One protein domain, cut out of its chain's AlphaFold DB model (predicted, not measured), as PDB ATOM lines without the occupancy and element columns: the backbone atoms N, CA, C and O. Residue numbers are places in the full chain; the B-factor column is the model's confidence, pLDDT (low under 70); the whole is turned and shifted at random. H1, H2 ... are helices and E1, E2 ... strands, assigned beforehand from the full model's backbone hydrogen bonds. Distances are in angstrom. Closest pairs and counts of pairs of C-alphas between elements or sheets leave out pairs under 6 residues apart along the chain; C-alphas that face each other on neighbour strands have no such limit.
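What this domain is: This is residues 18 to 71 of the 169 residues of the protein "FAD-dependent oxidoreductase" of Thermoleophilaceae bacterium (UniProt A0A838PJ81). A single helix, H1, runs along the length of a loose rod, and a long stretch with no named element, residues 38 to 58, turns at the helix's far end and folds back to a small two-stranded hairpin, E1 and E2, near the end where H1 begins. The printed part has 54 residues, with one named helix and two named strands in the order H1, E1, E2; the strands form one antiparallel sheet, E1 - E2. The class is mixed, helices and strands, with under half of the residues, 24, in named elements. The whole is loose, with a radius of gyration of the C-alphas of 13.7 A, and spans 41 by 20 by 15 A.

Where its parts are: Find C-alpha 22 at (11.337, 15.197, 55.871); from there H1, residues 22 to 37, runs 22.6 A to C-alpha 37 at (11.813, 14.539, 33.320). Further on, E1 is residues 59 to 62, 9.8 A long, and E2 is residues 67 to 70, 10.1 A long, ending at C-alpha 70 at (23.240, 12.107, 59.047).

How they stand to each other: Look first at H1, where every O i to N i+4 pair is within hydrogen-bond range. Its closest C-alphas to E1 are those of Arg 22 and Trp 61, 7.3 A apart, the one pair within 8 A. H1 and E2 are apart. E1 and E2 are a hairpin, antiparallel with 146 degrees between their directions; N 60 and O 69 are 2.8 A apart and N 69 and O 60 2.9 A, both within hydrogen-bond range.

The domain as a whole: The two C-alphas farthest apart are those of Asn 40 and Lys 64, at 41.7 A. The printed part has no cut. The link from H1 to E1, 21 residues, is long, and that from E1 to E2, 4 residues, is tight. The mean pLDDT of the printed part is 93.9, and no printed residue is under 70.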
ATOM      1  N   LYS A  18      19.696  20.081  54.073       96.00
ATOM      2  CA  LYS A  18      20.062  20.141  55.500       96.00
ATOM      3  C   LYS A  18      19.084  20.953  56.349       96.00
ATOM      4  O   LYS A  18      19.001  20.684  57.537       96.00
ATOM      5  N   ARG A  19      18.366  21.934  55.801       97.19
ATOM      6  CA  ARG A  19      17.402  22.805  56.504       97.19
ATOM      7  C   ARG A  19      15.940  22.511  56.141       97.19
ATOM      8  O   ARG A  19      15.054  23.259  56.564       97.19
ATOM      9  N   CYS A  20      15.683  21.432  55.407       97.00
ATOM     10  CA  CYS A  20      14.346  20.971  55.051       97.00
ATOM     11  C   CYS A  20      13.863  19.884  56.019       97.00
ATOM     12  O   CYS A  20      14.605  18.981  56.397       97.00
ATOM     13  N   THR A  21      12.595  19.945  56.424       96.06
ATOM     14  CA  THR A  21      11.941  18.811  57.099       96.06
ATOM     15  C   THR A  21      11.812  17.615  56.150       96.06
ATOM     16  O   THR A  21      11.905  17.780  54.937       96.06
ATOM     17  N   ARG A  22      11.523  16.418  56.677       95.62
ATOM     18  CA  ARG A  22      11.337  15.197  55.871       95.62
ATOM     19  C   ARG A  22      10.352  15.387  54.699       95.62
ATOM     20  O   ARG A  22      10.666  15.008  53.582       95.62
ATOM     21  N   PHE A  23       9.208  16.029  54.947       95.94
ATOM     22  CA  PHE A  23       8.209  16.330  53.910       95.94
ATOM     23  C   PHE A  23       8.673  17.404  52.922       95.94
ATOM     24  O   PHE A  23       8.303  17.383  51.759       95.94
ATOM     25  N   GLN A  24       9.482  18.369  53.369       96.88
ATOM     26  CA  GLN A  24      10.055  19.353  52.448       96.88
ATOM     27  C   GLN A  24      11.101  18.720  51.534       96.88
ATOM     28  O   GLN A  24      11.162  19.091  50.371       96.88
ATOM     29  N   ILE A  25      11.893  17.774  52.046       96.88
ATOM     30  CA  ILE A  25      12.850  17.012  51.238       96.88
ATOM     31  C   ILE A  25      12.116  16.227  50.156       96.88
ATOM     32  O   ILE A  25      12.475  16.343  48.993       96.88
ATOM     33  N   GLU A  26      11.083  15.466  50.520       96.25
ATOM     34  CA  GLU A  26      10.312  14.692  49.543       96.25
ATOM     35  C   GLU A  26       9.724  15.582  48.440       96.25
ATOM     36  O   GLU A  26       9.957  15.321  47.263       96.25
ATOM     37  N   ARG A  27       9.070  16.690  48.806       96.44
ATOM     38  CA  ARG A  27       8.508  17.629  47.824       96.44
ATOM     39  C   ARG A  27       9.560  18.291  46.934       96.44
ATOM     40  O   ARG A  27       9.283  18.525  45.765       96.44
ATOM     41  N   GLU A  28      10.742  18.606  47.466       97.19
ATOM     42  CA  GLU A  28      11.857  19.151  46.675       97.19
ATOM     43  C   GLU A  28      12.388  18.140  45.667       97.19
ATOM     44  O   GLU A  28      12.545  18.471  44.496       97.19
ATOM     45  N   VAL A  29      12.632  16.905  46.111       96.06
ATOM     46  CA  VAL A  29      13.113  15.832  45.234       96.06
ATOM     47  C   VAL A  29      12.090  15.562  44.134       96.06
ATOM     48  O   VAL A  29      12.456  15.519  42.964       96.06
ATOM     49  N   TRP A  30      10.805  15.468  44.483       95.56
ATOM     50  CA  TRP A  30       9.734  15.275  43.505       95.56
ATOM     51  C   TRP A  30       9.646  16.428  42.498       95.56
ATOM     52  O   TRP A  30       9.549  16.191  41.295       95.56
ATOM     53  N   ALA A  31       9.739  17.678  42.962       95.12
ATOM     54  CA  ALA A  31       9.725  18.847  42.086       95.12
ATOM     55  C   ALA A  31      10.918  18.865  41.115       95.12
ATOM     56  O   ALA A  31      10.737  19.186  39.944       95.12
ATOM     57  N   GLN A  32      12.117  18.494  41.574       95.19
ATOM     58  CA  GLN A  32      13.307  18.414  40.718       95.19
ATOM     59  C   GLN A  32      13.206  17.275  39.701       95.19
ATOM     60  O   GLN A  32      13.552  17.468  38.539       95.19
ATOM     61  N   MET A  33      12.682  16.117  40.112       94.94
ATOM     62  CA  MET A  33      12.417  15.005  39.197       94.94
ATOM     63  C   MET A  33      11.459  15.424  38.082       94.94
ATOM     64  O   MET A  33      11.756  15.188  36.918       94.94
ATOM     65  N   LYS A  34      10.354  16.096  38.425       94.38
ATOM     66  CA  LYS A  34       9.411  16.647  37.443       94.38
ATOM     67  C   LYS A  34      10.060  17.656  36.516       94.38
ATOM     68  O   LYS A  34       9.969  17.516  35.308       94.38
ATOM     69  N   ALA A  35      10.756  18.639  37.080       93.94
ATOM     70  CA  ALA A  35      11.403  19.684  36.298       93.94
ATOM     71  C   ALA A  35      12.423  19.133  35.286       93.94
ATOM     72  O   ALA A  35      12.626  19.759  34.254       93.94
ATOM     73  N   HIS A  36      13.062  17.995  35.581       92.44
ATOM     74  CA  HIS A  36      14.038  17.374  34.686       92.44
ATOM     75  C   HIS A  36      13.432  16.352  33.718       92.44
ATOM     76  O   HIS A  36      13.922  16.221  32.606       92.44
ATOM     77  N   LEU A  37      12.404  15.607  34.133       93.75
ATOM     78  CA  LEU A  37      11.813  14.539  33.320       93.75
ATOM     79  C   LEU A  37      10.606  14.996  32.487       93.75
ATOM     80  O   LEU A  37      10.249  14.314  31.536       93.75
ATOM     81  N   GLU A  38       9.987  16.127  32.831       94.62
ATOM     82  CA  GLU A  38       8.872  16.751  32.099       94.62
ATOM     83  C   GLU A  38       9.339  18.029  31.354       94.62
ATOM     84  O   GLU A  38       8.549  18.936  31.083       94.62
ATOM     85  N   ASP A  39      10.639  18.135  31.039       91.19
ATOM     86  CA  ASP A  39      11.275  19.317  30.427       91.19
ATOM     87  C   ASP A  39      10.903  19.534  28.944       91.19
ATOM     88  O   ASP A  39      11.035  20.640  28.413       91.19
ATOM     89  N   ASN A  40      10.361  18.503  28.298       92.19
ATOM     90  CA  ASN A  40       9.817  18.519  26.940       92.19
ATOM     91  C   ASN A  40       8.290  18.769  26.890       92.19
ATOM     92  O   ASN A  40       7.704  18.779  25.806       92.19
ATOM     93  N   GLY A  41       7.642  18.977  28.044       86.12
ATOM     94  CA  GLY A  41       6.197  19.192  28.165       86.12
ATOM     95  C   GLY A  41       5.345  17.917  28.226       86.12
ATOM     96  O   GLY A  41       4.124  18.018  28.348       86.12
ATOM     97  N   GLU A  42       5.950  16.729  28.169       91.62
ATOM     98  CA  GLU A  42       5.258  15.465  28.420       91.62
ATOM     99  C   GLU A  42       5.124  15.228  29.929       91.62
ATOM    100  O   GLU A  42       6.092  15.362  30.676       91.62
ATOM    101  N   SER A  43       3.931  14.849  30.399       90.25
ATOM    102  CA  SER A  43       3.762  14.480  31.808       90.25
ATOM    103  C   SER A  43       4.086  13.005  32.017       90.25
ATOM    104  O   SER A  43       3.293  12.129  31.670       90.25
ATOM    105  N   VAL A  44       5.257  12.741  32.594       93.00
ATOM    106  CA  VAL A  44       5.748  11.390  32.908       93.00
ATOM    107  C   VAL A  44       5.693  11.063  34.400       93.00
ATOM    108  O   VAL A  44       5.768   9.891  34.768       93.00
ATOM    109  N   LEU A  45       5.522  12.066  35.270       93.12
ATOM    110  CA  LEU A  45       5.429  11.887  36.723       93.12
ATOM    111  C   LEU A  45       4.130  12.490  37.292       93.12
ATOM    112  O   LEU A  45       4.175  13.347  38.182       93.12
ATOM    113  N   PRO A  46       2.933  12.081  36.838       90.00
ATOM    114  CA  PRO A  46       1.692  12.554  37.449       90.00
ATOM    115  C   PRO A  46       1.651  12.175  38.944       90.00
ATOM    116  O   PRO A  46       2.261  11.201  39.376       90.00
ATOM    117  N   ASN A  47       0.998  12.986  39.785       86.12
ATOM    118  CA  ASN A  47       1.089  12.814  41.248       86.12
ATOM    119  C   ASN A  47       0.507  11.481  41.757       86.12
ATOM    120  O   ASN A  47       0.830  11.077  42.868       86.12
ATOM    121  N   ASP A  48      -0.351  10.830  40.977       92.25
ATOM    122  CA  ASP A  48      -0.956   9.530  41.281       92.25
ATOM    123  C   ASP A  48      -0.013   8.341  41.031       92.25
ATOM    124  O   ASP A  48      -0.270   7.257  41.548       92.25
ATOM    125  N   VAL A  49       1.103   8.536  40.315       93.75
ATOM    126  CA  VAL A  49       2.140   7.500  40.156       93.75
ATOM    127  C   VAL A  49       2.970   7.316  41.432       93.75
ATOM    128  O   VAL A  49       3.626   6.288  41.612       93.75
ATOM    129  N   LEU A  50       2.959   8.309  42.327       92.19
ATOM    130  CA  LEU A  50       3.662   8.245  43.602       92.19
ATOM    131  C   LEU A  50       2.812   7.494  44.634       92.19
ATOM    132  O   LEU A  50       2.042   8.096  45.377       92.19
ATOM    133  N   ASP A  51       2.993   6.178  44.698       93.69
ATOM    134  CA  ASP A  51       2.327   5.326  45.692       93.69
ATOM    135  C   ASP A  51       2.896   5.533  47.109       93.69
ATOM    136  O   ASP A  51       2.166   5.740  48.079       93.69
ATOM    137  N   ALA A  52       4.226   5.535  47.235       93.94
ATOM    138  CA  ALA A  52       4.906   5.674  48.515       93.94
ATOM    139  C   ALA A  52       6.293   6.300  48.366       93.94
ATOM    140  O   ALA A  52       6.935   6.236  47.318       93.94
ATOM    141  N   TRP A  53       6.794   6.863  49.464       95.00
ATOM    142  CA  TRP A  53       8.153   7.377  49.542       95.00
ATOM    143  C   TRP A  53       8.771   7.102  50.907       95.00
ATOM    144  O   TRP A  53       8.107   7.040  51.946       95.00
ATOM    145  N   PHE A  54      10.093   6.982  50.904       95.25
ATOM    146  CA  PHE A  54      10.865   6.739  52.104       95.25
ATOM    147  C   PHE A  54      12.202   7.476  52.032       95.25
ATOM    148  O   PHE A  54      13.002   7.251  51.135       95.25
ATOM    149  N   LEU A  55      12.444   8.359  52.997       94.69
ATOM    150  CA  LEU A  55      13.758   8.930  53.269       94.69
ATOM    151  C   LEU A  55      14.492   8.070  54.314       94.69
ATOM    152  O   LEU A  55      13.876   7.649  55.299       94.69
ATOM    153  N   ASP A  56      15.790   7.866  54.093       92.50
ATOM    154  CA  ASP A  56      16.717   7.119  54.953       92.50
ATOM    155  C   ASP A  56      16.525   7.459  56.453       92.50
ATOM    156  O   ASP A  56      16.489   8.644  56.816       92.50
ATOM    157  N   PRO A  57      16.374   6.455  57.344       92.31
ATOM    158  CA  PRO A  57      16.194   6.680  58.775       92.31
ATOM    159  C   PRO A  57      17.414   7.313  59.459       92.31
ATOM    160  O   PRO A  57      17.237   7.920  60.514       92.31
ATOM    161  N   GLY A  58      18.613   7.208  58.881       92.38
ATOM    162  CA  GLY A  58      19.830   7.885  59.327       92.38
ATOM    163  C   GLY A  58      19.782   9.404  59.141       92.38
ATOM    164  O   GLY A  58      20.518  10.130  59.810       92.38
ATOM    165  N   VAL A  59      18.863   9.922  58.313       93.94
ATOM    166  CA  VAL A  59      18.588  11.362  58.215       93.94
ATOM    167  C   VAL A  59      17.611  11.780  59.317       93.94
ATOM    168  O   VAL A  59      16.392  11.604  59.225       93.94
ATOM    169  N   ARG A  60      18.141  12.401  60.374       94.06
ATOM    170  CA  ARG A  60      17.373  12.832  61.550       94.06
ATOM    171  C   ARG A  60      17.176  14.342  61.596       94.06
ATOM    172  O   ARG A  60      18.132  15.107  61.727       94.06
ATOM    173  N   TRP A  61      15.918  14.779  61.593       95.19
ATOM    174  CA  TRP A  61      15.566  16.191  61.759       95.19
ATOM    175  C   TRP A  61      15.659  16.641  63.222       95.19
ATOM    176  O   TRP A  61      14.933  16.152  64.091       95.19
ATOM    177  N   SER A  62      16.475  17.659  63.494       95.38
ATOM    178  CA  SER A  62      16.491  18.350  64.784       95.38
ATOM    179  C   SER A  62      15.585  19.579  64.748       95.38
ATOM    180  O   SER A  62      15.932  20.594  64.144       95.38
ATOM    181  N   LYS A  63      14.452  19.543  65.468       93.38
ATOM    182  CA  LYS A  63      13.562  20.716  65.610       93.38
ATOM    183  C   LYS A  63      14.274  21.913  66.252       93.38
ATOM    184  O   LYS A  63      14.102  23.035  65.790       93.38
ATOM    185  N   LYS A  64      15.110  21.669  67.272       95.12
ATOM    186  CA  LYS A  64      15.871  22.711  67.986       95.12
ATOM    187  C   LYS A  64      16.894  23.398  67.081       95.12
ATOM    188  O   LYS A  64      17.002  24.615  67.102       95.12
ATOM    189  N   GLN A  65      17.640  22.623  66.292       94.94
ATOM    190  CA  GLN A  65      18.691  23.156  65.412       94.94
ATOM    191  C   GLN A  65      18.160  23.556  64.031       94.94
ATOM    192  O   GLN A  65      18.898  24.141  63.244       94.94
ATOM    193  N   ARG A  66      16.897  23.222  63.729       95.31
ATOM    194  CA  ARG A  66      16.260  23.387  62.416       95.31
ATOM    195  C   ARG A  66      17.137  22.842  61.286       95.31
ATOM    196  O   ARG A  66      17.311  23.492  60.253       95.31
ATOM    197  N   ARG A  67      17.726  21.664  61.522       96.56
ATOM    198  CA  ARG A  67      18.690  21.033  60.621       96.56
ATOM    199  C   ARG A  67      18.637  19.505  60.705       96.56
ATOM    200  O   ARG A  67      18.419  18.962  61.790       96.56
ATOM    201  N   ASN A  68      18.884  18.829  59.587       95.19
ATOM    202  CA  ASN A  68      19.129  17.391  59.521       95.19
ATOM    203  C   ASN A  68      20.547  17.031  59.978       95.19
ATOM    204  O   ASN A  68      21.510  17.761  59.719       95.19
ATOM    205  N   ARG A  69      20.659  15.877  60.631       92.56
ATOM    206  CA  ARG A  69      21.908  15.160  60.903       92.56
ATOM    207  C   ARG A  69      21.891  13.848  60.129       92.56
ATOM    208  O   ARG A  69      20.819  13.278  59.963       92.56
ATOM    209  N   ASN A  70      23.060  13.409  59.674       90.62
ATOM    210  CA  ASN A  70      23.240  12.107  59.047       90.62
ATOM    211  C   ASN A  70      23.987  11.196  60.033       90.62
ATOM    212  O   ASN A  70      25.119  11.506  60.404       90.62
ATOM    213  N   GLU A  71      23.327  10.137  60.497       90.69
ATOM    214  CA  GLU A  71      23.892   9.127  61.406       90.69
ATOM    215  C   GLU A  71      24.695   8.052  60.660       90.69
ATOM    216  O   GLU A  71      25.509   7.359  61.264       90.69
TER     217      GLU A  71